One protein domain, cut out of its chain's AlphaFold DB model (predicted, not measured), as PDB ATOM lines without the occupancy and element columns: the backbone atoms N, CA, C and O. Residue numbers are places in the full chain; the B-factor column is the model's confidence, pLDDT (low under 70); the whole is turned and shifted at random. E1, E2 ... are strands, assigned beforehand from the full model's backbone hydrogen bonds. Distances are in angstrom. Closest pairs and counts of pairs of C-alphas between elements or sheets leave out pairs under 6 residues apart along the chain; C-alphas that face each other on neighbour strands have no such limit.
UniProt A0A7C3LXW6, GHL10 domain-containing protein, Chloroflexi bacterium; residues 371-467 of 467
ATOM      1  N   THR A 371       0.635   3.997 -57.254       96.88
ATOM      2  CA  THR A 371      -0.796   4.080 -57.564       96.88
ATOM      3  C   THR A 371      -1.555   3.155 -56.626       96.88
ATOM      4  O   THR A 371      -1.209   1.982 -56.520       96.88
ATOM      5  N   LEU A 372      -2.565   3.697 -55.951       96.62
ATOM      6  CA  LEU A 372      -3.459   2.980 -55.049       96.62
ATOM      7  C   LEU A 372      -4.862   2.945 -55.642       96.62
ATOM      8  O   LEU A 372      -5.346   3.955 -56.154       96.62
ATOM      9  N   LYS A 373      -5.530   1.806 -55.502       95.12
ATOM     10  CA  LYS A 373      -6.965   1.619 -55.737       95.12
ATOM     11  C   LYS A 373      -7.715   1.528 -54.414       95.12
ATOM     12  O   LYS A 373      -7.122   1.332 -53.358       95.12
ATOM     13  N   ALA A 374      -9.034   1.698 -54.461       94.31
ATOM     14  CA  ALA A 374      -9.879   1.612 -53.274       94.31
ATOM     15  C   ALA A 374      -9.620   0.315 -52.478       94.31
ATOM     16  O   ALA A 374      -9.721  -0.787 -53.014       94.31
ATOM     17  N   GLY A 375      -9.305   0.466 -51.192       93.81
ATOM     18  CA  GLY A 375      -8.941  -0.615 -50.275       93.81
ATOM     19  C   GLY A 375      -7.448  -0.958 -50.234       93.81
ATOM     20  O   GLY A 375      -7.053  -1.732 -49.367       93.81
ATOM     21  N   GLU A 376      -6.620  -0.404 -51.124       97.06
ATOM     22  CA  GLU A 376      -5.171  -0.621 -51.124       97.06
ATOM     23  C   GLU A 376      -4.441   0.339 -50.181       97.06
ATOM     24  O   GLU A 376      -4.903   1.450 -49.881       97.06
ATOM     25  N   GLU A 377      -3.262  -0.104 -49.746       96.88
ATOM     26  CA  GLU A 377      -2.422   0.604 -48.791       96.88
ATOM     27  C   GLU A 377      -0.982   0.734 -49.296       96.88
ATOM     28  O   GLU A 377      -0.444  -0.175 -49.931       96.88
ATOM     29  N   ALA A 378      -0.334   1.852 -48.973       97.56
ATOM     30  CA  ALA A 378       1.102   2.041 -49.145       97.56
ATOM     31  C   ALA A 378       1.730   2.579 -47.865       97.56
ATOM     32  O   ALA A 378       1.161   3.424 -47.177       97.56
ATOM     33  N   ARG A 379       2.953   2.128 -47.588       97.88
ATOM     34  CA  ARG A 379       3.738   2.548 -46.432       97.88
ATOM     35  C   ARG A 379       5.003   3.253 -46.892       97.88
ATOM     36  O   ARG A 379       5.910   2.622 -47.426       97.88
ATOM     37  N   VAL A 380       5.050   4.566 -46.697       98.25
ATOM     38  CA  VAL A 380       6.076   5.444 -47.265       98.25
ATOM     39  C   VAL A 380       7.052   5.907 -46.171       98.25
ATOM     40  O   VAL A 380       6.624   6.555 -45.212       98.25
ATOM     41  N   PRO A 381       8.357   5.596 -46.275       97.81
ATOM     42  CA  PRO A 381       9.356   6.034 -45.303       97.81
ATOM     43  C   PRO A 381       9.816   7.481 -45.530       97.81
ATOM     44  O   PRO A 381      10.179   7.849 -46.644       97.81
ATOM     45  N   ILE A 382       9.926   8.266 -44.454       98.44
ATOM     46  CA  ILE A 382      10.632   9.558 -44.432       98.44
ATOM     47  C   ILE A 382      11.612   9.559 -43.258       98.44
ATOM     48  O   ILE A 382      11.214   9.416 -42.103       98.44
ATOM     49  N   LEU A 383      12.907   9.711 -43.531       98.38
ATOM     50  CA  LEU A 383      13.914   9.867 -42.480       98.38
ATOM     51  C   LEU A 383      13.949  11.328 -42.009       98.38
ATOM     52  O   LEU A 383      14.058  12.232 -42.837       98.38
ATOM     53  N   VAL A 384      13.869  11.541 -40.693       98.31
ATOM     54  CA  VAL A 384      14.049  12.845 -40.041       98.31
ATOM     55  C   VAL A 384      15.186  12.727 -39.029       98.31
ATOM     56  O   VAL A 384      14.996  12.277 -37.902       98.31
ATOM     57  N   GLY A 385      16.390  13.119 -39.442       96.69
ATOM     58  CA  GLY A 385      17.625  13.020 -38.657       96.69
ATOM     59  C   GLY A 385      17.840  14.141 -37.638       96.69
ATOM     60  O   GLY A 385      18.959  14.362 -37.184       96.69
ATOM     61  N   VAL A 386      16.794  14.888 -37.292       95.69
ATOM     62  CA  VAL A 386      16.861  15.989 -36.326       95.69
ATOM     63  C   VAL A 386      15.756  15.846 -35.293       95.69
ATOM     64  O   VAL A 386      14.631  15.462 -35.608       95.69
ATOM     65  N   ASP A 387      16.074  16.168 -34.046       94.81
ATOM     66  CA  ASP A 387      15.075  16.232 -32.987       94.81
ATOM     67  C   ASP A 387      14.301  17.548 -33.136       94.81
ATOM     68  O   ASP A 387      14.848  18.625 -32.927       94.81
ATOM     69  N   LEU A 388      13.032  17.486 -33.541       94.94
ATOM     70  CA  LEU A 388      12.213  18.687 -33.749       94.94
ATOM     71  C   LEU A 388      11.618  19.248 -32.449       94.94
ATOM     72  O   LEU A 388      10.960  20.289 -32.473       94.94
ATOM     73  N   THR A 389      11.845  18.584 -31.311       92.69
ATOM     74  CA  THR A 389      11.359  19.032 -29.998       92.69
ATOM     75  C   THR A 389      12.355  19.944 -29.273       92.69
ATOM     76  O   THR A 389      11.987  20.620 -28.310       92.69
ATOM     77  N   ARG A 390      13.616  20.004 -29.731       87.12
ATOM     78  CA  ARG A 390      14.711  20.778 -29.118       87.12
ATOM     79  C   ARG A 390      15.895  20.954 -30.087       87.12
ATOM     80  O   ARG A 390      16.067  20.139 -30.975       87.12
ATOM     81  N   PRO A 391      16.774  21.957 -29.905       81.44
ATOM     82  CA  PRO A 391      16.711  23.019 -28.901       81.44
ATOM     83  C   PRO A 391      15.722  24.136 -29.261       81.44
ATOM     84  O   PRO A 391      15.355  24.923 -28.395       81.44
ATOM     85  N   ARG A 392      15.280  24.218 -30.522       85.81
ATOM     86  CA  ARG A 392      14.347  25.237 -31.009       85.81
ATOM     87  C   ARG A 392      13.136  24.552 -31.622       85.81
ATOM     88  O   ARG A 392      13.302  23.655 -32.435       85.81
ATOM     89  N   LEU A 393      11.938  24.998 -31.259       90.94
ATOM     90  CA  LEU A 393      10.706  24.486 -31.851       90.94
ATOM     91  C   LEU A 393      10.460  25.136 -33.222       90.94
ATOM     92  O   LEU A 393      10.662  26.351 -33.358       90.94
ATOM     93  N   PRO A 394      10.015  24.369 -34.230       94.19
ATOM     94  CA  PRO A 394       9.622  24.929 -35.513       94.19
ATOM     95  C   PRO A 394       8.349  25.777 -35.379       94.19
ATOM     96  O   PRO A 394       7.431  25.448 -34.630       94.19
ATOM     97  N   ARG A 395       8.290  26.877 -36.134       94.56
ATOM     98  CA  ARG A 395       7.096  27.725 -36.303       94.56
ATOM     99  C   ARG A 395       6.148  27.176 -37.362       94.56
ATOM    100  O   ARG A 395       4.950  27.424 -37.305       94.56
ATOM    101  N   VAL A 396       6.706  26.468 -38.341       94.88
ATOM    102  CA  VAL A 396       5.974  25.810 -39.421       94.88
ATOM    103  C   VAL A 396       6.419  24.359 -39.453       94.88
ATOM    104  O   VAL A 396       7.605  24.085 -39.618       94.88
ATOM    105  N   LEU A 397       5.469  23.444 -39.297       97.25
ATOM    106  CA  LEU A 397       5.696  22.015 -39.429       97.25
ATOM    107  C   LEU A 397       4.486  21.386 -40.120       97.25
ATOM    108  O   LEU A 397       3.350  21.567 -39.677       97.25
ATOM    109  N   GLY A 398       4.716  20.678 -41.222       97.44
ATOM    110  CA  GLY A 398       3.625  20.054 -41.961       97.44
ATOM    111  C   GLY A 398       4.068  18.922 -42.872       97.44
ATOM    112  O   GLY A 398       5.153  18.976 -43.453       97.44
ATOM    113  N   LEU A 399       3.199  17.923 -43.013       98.31
ATOM    114  CA  LEU A 399       3.292  16.878 -44.026       98.31
ATOM    115  C   LEU A 399       2.648  17.388 -45.316       98.31
ATOM    116  O   LEU A 399       1.513  17.868 -45.302       98.31
ATOM    117  N   ARG A 400       3.360  17.275 -46.431       97.56
ATOM    118  CA  ARG A 400       2.845  17.500 -47.780       97.56
ATOM    119  C   ARG A 400       2.878  16.197 -48.554       97.56
ATOM    120  O   ARG A 400       3.886  15.498 -48.531       97.56
ATOM    121  N   ILE A 401       1.785  15.886 -49.236       97.19
ATOM    122  CA  ILE A 401       1.678  14.719 -50.109       97.19
ATOM    123  C   ILE A 401       1.174  15.204 -51.463       97.19
ATOM    124  O   ILE A 401       0.176  15.922 -51.528       97.19
ATOM    125  N   GLU A 402       1.877  14.838 -52.531       96.00
ATOM    126  CA  GLU A 402       1.425  15.080 -53.902       96.00
ATOM    127  C   GLU A 402       0.655  13.853 -54.394       96.00
ATOM    128  O   GLU A 402       1.183  12.737 -54.420       96.00
ATOM    129  N   CYS A 403      -0.603  14.074 -54.760       93.81
ATOM    130  CA  CYS A 403      -1.584  13.081 -55.162       93.81
ATOM    131  C   CYS A 403      -2.195  13.466 -56.517       93.81
ATOM    132  O   CYS A 403      -2.984  14.405 -56.626       93.81
ATOM    133  N   GLU A 404      -1.873  12.716 -57.562       92.81
ATOM    134  CA  GLU A 404      -2.500  12.843 -58.876       92.81
ATOM    135  C   GLU A 404      -3.800  12.034 -58.915       92.81
ATOM    136  O   GLU A 404      -3.827  10.864 -58.527       92.81
ATOM    137  N   GLY A 405      -4.885  12.654 -59.388       84.56
ATOM    138  CA  GLY A 405      -6.197  12.003 -59.504       84.56
ATOM    139  C   GLY A 405      -7.031  11.978 -58.218       84.56
ATOM    140  O   GLY A 405      -8.095  11.364 -58.201       84.56
ATOM    141  N   LEU A 406      -6.602  12.662 -57.150       79.88
ATOM    142  CA  LEU A 406      -7.377  12.731 -55.912       79.88
ATOM    143  C   LEU A 406      -8.615  13.626 -56.091       79.88
ATOM    144  O   LEU A 406      -8.503  14.840 -56.248       79.88
ATOM    145  N   ALA A 407      -9.806  13.023 -56.053       72.38
ATOM    146  CA  ALA A 407     -11.064  13.756 -56.208       72.38
ATOM    147  C   ALA A 407     -11.389  14.636 -54.984       72.38
ATOM    148  O   ALA A 407     -11.765  15.798 -55.134       72.38
ATOM    149  N   HIS A 408     -11.220  14.084 -53.776       73.62
ATOM    150  CA  HIS A 408     -11.499  14.738 -52.495       73.62
ATOM    151  C   HIS A 408     -10.487  14.287 -51.427       73.62
ATOM    152  O   HIS A 408      -9.980  13.167 -51.481       73.62
ATOM    153  N   ALA A 409     -10.186  15.157 -50.455       67.94
ATOM    154  CA  ALA A 409      -9.162  14.911 -49.430       67.94
ATOM    155  C   ALA A 409      -9.487  13.735 -48.492       67.94
ATOM    156  O   ALA A 409      -8.584  13.041 -48.031       67.94
ATOM    157  N   ASP A 410     -10.772  13.506 -48.227       70.50
ATOM    158  CA  ASP A 410     -11.299  12.453 -47.353       70.50
ATOM    159  C   ASP A 410     -11.184  11.047 -47.961       70.50
ATOM    160  O   ASP A 410     -11.302  10.046 -47.250       70.50
ATOM    161  N   ALA A 411     -10.889  10.950 -49.260       78.75
ATOM    162  CA  ALA A 411     -10.662   9.674 -49.925       78.75
ATOM    163  C   ALA A 411      -9.369   8.984 -49.460       78.75
ATOM    164  O   ALA A 411      -9.267   7.769 -49.611       78.75
ATOM    165  N   LEU A 412      -8.404   9.704 -48.875       87.94
ATOM    166  CA  LEU A 412      -7.117   9.150 -48.446       87.94
ATOM    167  C   LEU A 412      -6.969   9.222 -46.920       87.94
ATOM    168  O   LEU A 412      -6.793  10.297 -46.348       87.94
ATOM    169  N   LYS A 413      -6.992   8.066 -46.244       93.38
ATOM    170  CA  LYS A 413      -6.625   8.002 -44.824       93.38
ATOM    171  C   LYS A 413      -5.114   8.037 -44.692       93.38
ATOM    172  O   LYS A 413      -4.419   7.278 -45.362       93.38
ATOM    173  N   ILE A 414      -4.639   8.893 -43.794       95.62
ATOM    174  CA  ILE A 414      -3.216   9.109 -43.563       95.62
ATOM    175  C   ILE A 414      -2.925   8.879 -42.087       95.62
ATOM    176  O   ILE A 414      -3.554   9.465 -41.199       95.62
ATOM    177  N   GLN A 415      -1.952   8.020 -41.828       97.00
ATOM    178  CA  GLN A 415      -1.400   7.787 -40.508       97.00
ATOM    179  C   GLN A 415       0.099   8.072 -40.545       97.00
ATOM    180  O   GLN A 415       0.809   7.641 -41.446       97.00
ATOM    181  N   LEU A 416       0.572   8.822 -39.555       97.81
ATOM    182  CA  LEU A 416       1.983   9.105 -39.351       97.81
ATOM    183  C   LEU A 416       2.435   8.394 -38.083       97.81
ATOM    184  O   LEU A 416       1.994   8.712 -36.975       97.81
ATOM    185  N   ASN A 417       3.313   7.410 -38.243       96.31
ATOM    186  CA  ASN A 417       3.737   6.521 -37.169       96.31
ATOM    187  C   ASN A 417       2.528   5.803 -36.534       96.31
ATOM    188  O   ASN A 417       1.915   4.936 -37.147       96.31
ATOM    189  N   ARG A 418       2.171   6.143 -35.289       91.00
ATOM    190  CA  ARG A 418       0.993   5.597 -34.584       91.00
ATOM    191  C   ARG A 418      -0.190   6.567 -34.550       91.00
ATOM    192  O   ARG A 418      -1.229   6.232 -33.988       91.00
ATOM    193  N   ASN A 419      -0.032   7.761 -35.120       93.81
ATOM    194  CA  ASN A 419      -0.997   8.844 -35.019       93.81
ATOM    195  C   ASN A 419      -1.804   8.940 -36.309       93.81
ATOM    196  O   ASN A 419      -1.255   9.166 -37.387       93.81
ATOM    197  N   ARG A 420      -3.124   8.792 -36.200       93.94
ATOM    198  CA  ARG A 420      -4.025   9.105 -37.309       93.94
ATOM    199  C   ARG A 420      -4.063  10.619 -37.487       93.94
ATOM    200  O   ARG A 420      -4.403  11.329 -36.543       93.94
ATOM    201  N   LEU A 421      -3.733  11.085 -38.685       94.12
ATOM    202  CA  LEU A 421      -3.733  12.506 -38.996       94.12
ATOM    203  C   LEU A 421      -5.146  12.994 -39.363       94.12
ATOM    204  O   LEU A 421      -5.967  12.197 -39.837       94.12
ATOM    205  N   PRO A 422      -5.459  14.283 -39.126       90.00
ATOM    206  CA  PRO A 422      -6.703  14.881 -39.596       90.00
ATOM    207  C   PRO A 422      -6.737  14.949 -41.128       90.00
ATOM    208  O   PRO A 422      -5.726  14.746 -41.804       90.00
ATOM    209  N   GLU A 423      -7.907  15.272 -41.675       84.44
ATOM    210  CA  GLU A 423      -8.049  15.541 -43.106       84.44
ATOM    211  C   GLU A 423      -7.119  16.686 -43.534       84.44
ATOM    212  O   GLU A 423      -7.036  17.732 -42.883       84.44
ATOM    213  N   GLY A 424      -6.386  16.463 -44.625       83.56
ATOM    214  CA  GLY A 424      -5.463  17.449 -45.171       83.56
ATOM    215  C   GLY A 424      -6.181  18.583 -45.894       83.56
ATOM    216  O   GLY A 424      -7.240  18.404 -46.492       83.56
ATOM    217  N   ILE A 425      -5.558  19.758 -45.904       88.25
ATOM    218  CA  ILE A 425      -5.983  20.882 -46.736       88.25
ATOM    219  C   ILE A 425      -5.572  20.574 -48.177       88.25
ATOM    220  O   ILE A 425      -4.382  20.451 -48.476       88.25
ATOM    221  N   HIS A 426      -6.560  20.449 -49.057       86.00
ATOM    222  CA  HIS A 426      -6.365  20.131 -50.467       86.00
ATOM    223  C   HIS A 426      -6.204  21.394 -51.319       86.00
ATOM    224  O   HIS A 426      -7.002  22.326 -51.221       86.00
ATOM    225  N   SER A 427      -5.185  21.418 -52.176       87.88
ATOM    226  CA  SER A 427      -4.929  22.498 -53.131       87.88
ATOM    227  C   SER A 427      -4.304  21.933 -54.407       87.88
ATOM    228  O   SER A 427      -3.100  21.678 -54.454       87.88
ATOM    229  N   GLY A 428      -5.102  21.774 -55.465       87.31
ATOM    230  CA  GLY A 428      -4.645  21.124 -56.698       87.31
ATOM    231  C   GLY A 428      -4.401  19.634 -56.462       87.31
ATOM    232  O   GLY A 428      -5.305  18.963 -55.996       87.31
ATOM    233  N   SER A 429      -3.199  19.133 -56.756       89.06
ATOM    234  CA  SER A 429      -2.764  17.760 -56.436       89.06
ATOM    235  C   SER A 429      -2.247  17.597 -55.004       89.06
ATOM    236  O   SER A 429      -1.921  16.493 -54.581       89.06
ATOM    237  N   ARG A 430      -2.102  18.689 -54.252       93.62
ATOM    238  CA  ARG A 430      -1.384  18.678 -52.979       93.62
ATOM    239  C   ARG A 430      -2.333  18.551 -51.799       93.62
ATOM    240  O   ARG A 430      -3.241  19.367 -51.641       93.62
ATOM    241  N   LEU A 431      -2.026  17.625 -50.897       94.44
ATOM    242  CA  LEU A 431      -2.540  17.590 -49.532       94.44
ATOM    243  C   LEU A 431      -1.507  18.175 -48.571       94.44
ATOM    244  O   LEU A 431      -0.334  17.810 -48.620       94.44
ATOM    245  N   THR A 432      -1.935  19.077 -47.689       95.50
ATOM    246  CA  THR A 432      -1.093  19.627 -46.616       95.50
ATOM    247  C   THR A 432      -1.738  19.395 -45.261       95.50
ATOM    248  O   THR A 432      -2.883  19.784 -45.042       95.50
ATOM    249  N   ILE A 433      -0.990  18.802 -44.337       96.31
ATOM    250  CA  ILE A 433      -1.449  18.495 -42.984       96.31
ATOM    251  C   ILE A 433      -0.503  19.169 -41.988       96.31
ATOM    252  O   ILE A 433       0.695  18.869 -42.004       96.31
ATOM    253  N   PRO A 434      -0.994  20.085 -41.134       96.06
ATOM    254  CA  PRO A 434      -0.207  20.625 -40.032       96.06
ATOM    255  C   PRO A 434       0.201  19.499 -39.084       96.06
ATOM    256  O   PRO A 434      -0.621  18.645 -38.764       96.06
ATOM    257  N   LEU A 435       1.444  19.522 -38.610       96.69
ATOM    258  CA  LEU A 435       1.920  18.585 -37.595       96.69
ATOM    259  C   LEU A 435       2.431  19.345 -36.373       96.69
ATOM    260  O   LEU A 435       2.829  20.509 -36.443       96.69
ATOM    261  N   SER A 436       2.494  18.637 -35.258       94.06
ATOM    262  CA  SER A 436       3.183  19.025 -34.039       94.06
ATOM    263  C   SER A 436       4.516  18.274 -33.907       94.06
ATOM    264  O   SER A 436       4.634  17.134 -34.362       94.06
ATOM    265  N   PRO A 437       5.540  18.863 -33.260       94.00
ATOM    266  CA  PRO A 437       6.839  18.207 -33.093       94.00
ATOM    267  C   PRO A 437       6.784  16.818 -32.440       94.00
ATOM    268  O   PRO A 437       7.602  15.970 -32.769       94.00
ATOM    269  N   ASN A 438       5.805  16.564 -31.564       93.56
ATOM    270  CA  ASN A 438       5.649  15.281 -30.867       93.56
ATOM    271  C   ASN A 438       5.100  14.152 -31.759       93.56
ATOM    272  O   ASN A 438       5.118  12.991 -31.354       93.56
ATOM    273  N   GLU A 439       4.581  14.470 -32.948       95.56
ATOM    274  CA  GLU A 439       4.118  13.467 -33.917       95.56
ATOM    275  C   GLU A 439       5.264  12.912 -34.774       95.56
ATOM    276  O   GLU A 439       5.118  11.840 -35.372       95.56
ATOM    277  N   ILE A 440       6.403  13.613 -34.797       96.81
ATOM    278  CA  ILE A 440       7.622  13.221 -35.500       96.81
ATOM    279  C   ILE A 440       8.573  12.536 -34.530       96.81
ATOM    280  O   ILE A 440       8.876  13.054 -33.458       96.81
ATOM    281  N   ILE A 441       9.089  11.381 -34.935       96.44
ATOM    282  CA  ILE A 441      10.169  10.713 -34.215       96.44
ATOM    283  C   ILE A 441      11.518  11.057 -34.842       96.44
ATOM    284  O   ILE A 441      11.626  11.204 -36.061       96.44
ATOM    285  N   LEU A 442      12.553  11.152 -34.009       97.44
ATOM    286  CA  LEU A 442      13.932  11.165 -34.481       97.44
ATOM    287  C   LEU A 442      14.225   9.819 -35.160       97.44
ATOM    288  O   LEU A 442      14.054   8.764 -34.547       97.44
ATOM    289  N   GLY A 443      14.628   9.863 -36.426       97.56
ATOM    290  CA  GLY A 443      14.830   8.688 -37.263       97.56
ATOM    291  C   GLY A 443      13.696   8.460 -38.266       97.56
ATOM    292  O   GLY A 443      13.152   9.392 -38.865       97.56
ATOM    293  N   ARG A 444      13.406   7.188 -38.547       97.62
ATOM    294  CA  ARG A 444      12.513   6.779 -39.639       97.62
ATOM    295  C   ARG A 444      11.043   6.962 -39.256       97.62
ATOM    296  O   ARG A 444      10.535   6.221 -38.424       97.62
ATOM    297  N   ASN A 445      10.357   7.888 -39.917       98.50
ATOM    298  CA  ASN A 445       8.917   8.102 -39.800       98.50
ATOM    299  C   ASN A 445       8.185   7.358 -40.922       98.50
ATOM    300  O   ASN A 445       8.650   7.338 -42.062       98.50
ATOM    301  N   TRP A 446       7.038   6.761 -40.606       98.19
ATOM    302  CA  TRP A 446       6.232   6.010 -41.570       98.19
ATOM    303  C   TRP A 446       4.934   6.747 -41.863       98.19
ATOM    304  O   TRP A 446       4.181   7.042 -40.938       98.19
ATOM    305  N   VAL A 447       4.694   7.035 -43.140       98.25
ATOM    306  CA  VAL A 447       3.427   7.569 -43.636       98.25
ATOM    307  C   VAL A 447       2.647   6.407 -44.242       98.25
ATOM    308  O   VAL A 447       2.957   5.949 -45.343       98.25
ATOM    309  N   ASP A 448       1.670   5.903 -43.498       97.94
ATOM    310  CA  ASP A 448       0.754   4.860 -43.944       97.94
ATOM    311  C   ASP A 448      -0.447   5.520 -44.639       97.94
ATOM    312  O   ASP A 448      -1.091   6.424 -44.094       97.94
ATOM    313  N   LEU A 449      -0.709   5.095 -45.872       96.62
ATOM    314  CA  LEU A 449      -1.719   5.642 -46.771       96.62
ATOM    315  C   LEU A 449      -2.713   4.542 -47.119       96.62
ATOM    316  O   LEU A 449      -2.298   3.531 -47.674       96.62
ATOM    317  N   THR A 450      -4.002   4.757 -46.866       95.94
ATOM    318  CA  THR A 450      -5.077   3.835 -47.272       95.94
ATOM    319  C   THR A 450      -6.080   4.590 -48.131       95.94
ATOM    320  O   THR A 450      -6.709   5.545 -47.654       95.94
ATOM    321  N   LEU A 451      -6.264   4.169 -49.385       94.69
ATOM    322  CA  LEU A 451      -7.259   4.783 -50.264       94.69
ATOM    323  C   LEU A 451      -8.644   4.181 -50.000       94.69
ATOM    324  O   LEU A 451      -8.828   2.969 -50.038       94.69
ATOM    325  N   LEU A 452      -9.644   5.021 -49.742       91.88
ATOM    326  CA  LEU A 452     -11.010   4.590 -49.429       91.88
ATOM    327  C   LEU A 452     -11.888   4.419 -50.665       91.88
ATOM    328  O   LEU A 452     -12.765   3.559 -50.676       91.88
ATOM    329  N   ASN A 453     -11.687   5.251 -51.684       88.19
ATOM    330  CA  ASN A 453     -12.479   5.229 -52.905       88.19
ATOM    331  C   ASN A 453     -11.674   5.789 -54.085       88.19
ATOM    332  O   ASN A 453     -10.842   6.676 -53.905       88.19
ATOM    333  N   GLY A 454     -11.972   5.305 -55.290       90.75
ATOM    334  CA  GLY A 454     -11.335   5.733 -56.530       90.75
ATOM    335  C   GLY A 454      -9.946   5.134 -56.747       90.75
ATOM    336  O   GLY A 454      -9.652   4.020 -56.311       90.75
ATOM    337  N   GLU A 455      -9.118   5.891 -57.457       93.44
ATOM    338  CA  GLU A 455      -7.724   5.585 -57.760       93.44
ATOM    339  C   GLU A 455      -6.907   6.871 -57.584       93.44
ATOM    340  O   GLU A 455      -7.350   7.942 -58.003       93.44
ATOM    341  N   VAL A 456      -5.740   6.786 -56.944       94.75
ATOM    342  CA  VAL A 456      -4.837   7.930 -56.754       94.75
ATOM    343  C   VAL A 456      -3.400   7.504 -57.000       94.75
ATOM    344  O   VAL A 456      -2.999   6.415 -56.595       94.75
ATOM    345  N   THR A 457      -2.598   8.374 -57.609       96.25
ATOM    346  CA  THR A 457      -1.145   8.182 -57.675       96.25
ATOM    347  C   THR A 457      -0.450   9.152 -56.736       96.25
ATOM    348  O   THR A 457      -0.498  10.362 -56.924       96.25
ATOM    349  N   VAL A 458       0.218   8.620 -55.718       97.06
ATOM    350  CA  VAL A 458       1.026   9.400 -54.780       97.06
ATOM    351  C   VAL A 458       2.429   9.539 -55.359       97.06
ATOM    352  O   VAL A 458       3.107   8.537 -55.588       97.06
ATOM    353  N   THR A 459       2.875  10.768 -55.612       96.62
ATOM    354  CA  THR A 459       4.136  11.047 -56.324       96.62
ATOM    355  C   THR A 459       5.219  11.672 -55.447       96.62
ATOM    356  O   THR A 459       6.398  11.618 -55.812       96.62
ATOM    357  N   ALA A 460       4.855  12.227 -54.289       97.44
ATOM    358  CA  ALA A 460       5.786  12.737 -53.283       97.44
ATOM    359  C   ALA A 460       5.157  12.712 -51.883       97.44
ATOM    360  O   ALA A 460       3.946  12.877 -51.742       97.44
ATOM    361  N   ALA A 461       5.994  12.552 -50.857       98.12
ATOM    362  CA  ALA A 461       5.640  12.752 -49.455       98.12
ATOM    363  C   ALA A 461       6.805  13.460 -48.750       98.12
ATOM    364  O   ALA A 461       7.948  13.003 -48.815       98.12
ATOM    365  N   GLU A 462       6.524  14.596 -48.116       98.44
ATOM    366  CA  GLU A 462       7.532  15.543 -47.638       98.44
ATOM    367  C   GLU A 462       7.132  16.136 -46.278       98.44
ATOM    368  O   GLU A 462       6.006  16.593 -46.103       98.44
ATOM    369  N   ILE A 463       8.057  16.214 -45.327       98.62
ATOM    370  CA  ILE A 463       7.903  16.967 -44.079       98.62
ATOM    371  C   ILE A 463       8.663  18.287 -44.222       98.62
ATOM    372  O   ILE A 463       9.879  18.303 -44.410       98.62
ATOM    373  N   HIS A 464       7.937  19.398 -44.114       98.44
ATOM    374  CA  HIS A 464       8.476  20.755 -44.215       98.44
ATOM    375  C   HIS A 464       8.631  21.367 -42.829       98.44
ATOM    376  O   HIS A 464       7.678  21.367 -42.050       98.44
ATOM    377  N   VAL A 465       9.809  21.922 -42.549       97.94
ATOM    378  CA  VAL A 465      10.179  22.514 -41.258       97.94
ATOM    379  C   VAL A 465      10.656  23.951 -41.465       97.94
ATOM    380  O   VAL A 465      11.572  24.200 -42.250       97.94
ATOM    381  N   GLY A 466      10.076  24.903 -40.732       96.12
ATOM    382  CA  GLY A 466      10.493  26.309 -40.693       96.12
ATOM    383  C   GLY A 466      10.597  26.832 -39.258       96.12
ATOM    384  O   GLY A 466       9.769  26.480 -38.418       96.12
ATOM    385  N   TYR A 467      11.598  27.672 -38.975       91.31
ATOM    386  CA  TYR A 467      11.983  28.124 -37.622       91.31
ATOM    387  C   TYR A 467      11.771  29.613 -37.341       91.31
ATOM    388  O   TYR A 467      11.635  30.408 -38.292       91.31
TER     389      TYR A 467
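This is residues 371 to 467 of the 467 residues of the protein "GHL10 domain-containing protein" of Chloroflexi bacterium (UniProt A0A7C3LXW6). The domain is a sandwich, two antiparallel sheets face to face: the five strands E1, E8, E3, E6, E5 make one layer and the three strands E2, E7, E4 the other, with the strands of one layer at 32 degrees to those of the other. The layers are nearly parallel where they face each other, their planes 4 degrees apart, and the chain passes from layer to layer at every link but that of the hairpin E5 and E6. The printed part has 97 residues, with no named helix and eight named strands, E1 to E8 along the chain, which hold 54 residues; the class is all strand. It is compact, with a radius of gyration of the C-alphas of 13.3 A, yet elongated in outline, spanning 43 by 23 by 19 A.

E1, residues 371 to 373, is an edge strand and the antiparallel neighbour of E8, residues 455 to 466; N 372 and O 456 are 2.8 A apart. E2, residues 377 to 384, is an edge strand of the smaller sheet, antiparallel to E7, residues 443 to 451, with N 380 and O 447 at 2.9 A. Across the two sheets, the closest C-alphas of E2 and E8 are those of Ile 382 and Glu 462, 7.5 A apart. E3, residues 396 to 404, is antiparallel to E8, with N 400 and O 462 at 2.8 A. The pairing of E8 is staggered: residues 455 to 457 pair with E1 and residues 457 to 466 with E3, and E8 bends by 52 degrees at residue 459. E4, residues 412 to 416, is antiparallel to E7, with N 415 and O 448 at 2.9 A; its residues 415 to 416 also pair with residues 419 to 420. E5, residues 425 to 427, is the other edge strand of the twisted larger sheet and forms a hairpin with E6, residues 430 to 434, where N 425 and O 432 are 2.8 A apart. E6 is antiparallel to E3, with N 433 and O 399 at 2.8 A. E3 and E7 are apart.

E1 begins with C-alpha 371 at (-0.796, 4.080, -57.564). From first to last C-alpha, E2 measures 22.3 A, E3 24.9 A and E7 25.9 A. E4 measures 12.9 A and E6 13.1 A. E8 measures 32.4 A and ends with C-alpha 466 at (10.493, 26.309, -40.693).

The two C-alphas farthest apart, those of Pro 391 and Gly 454, are 43.0 A from each other. The link from E2 to E3, 11 residues, is long. The printed part has no cut and ends at residue 467, the chain's last. The mean pLDDT of the printed part is 93.2; residue 409 alone is under 70.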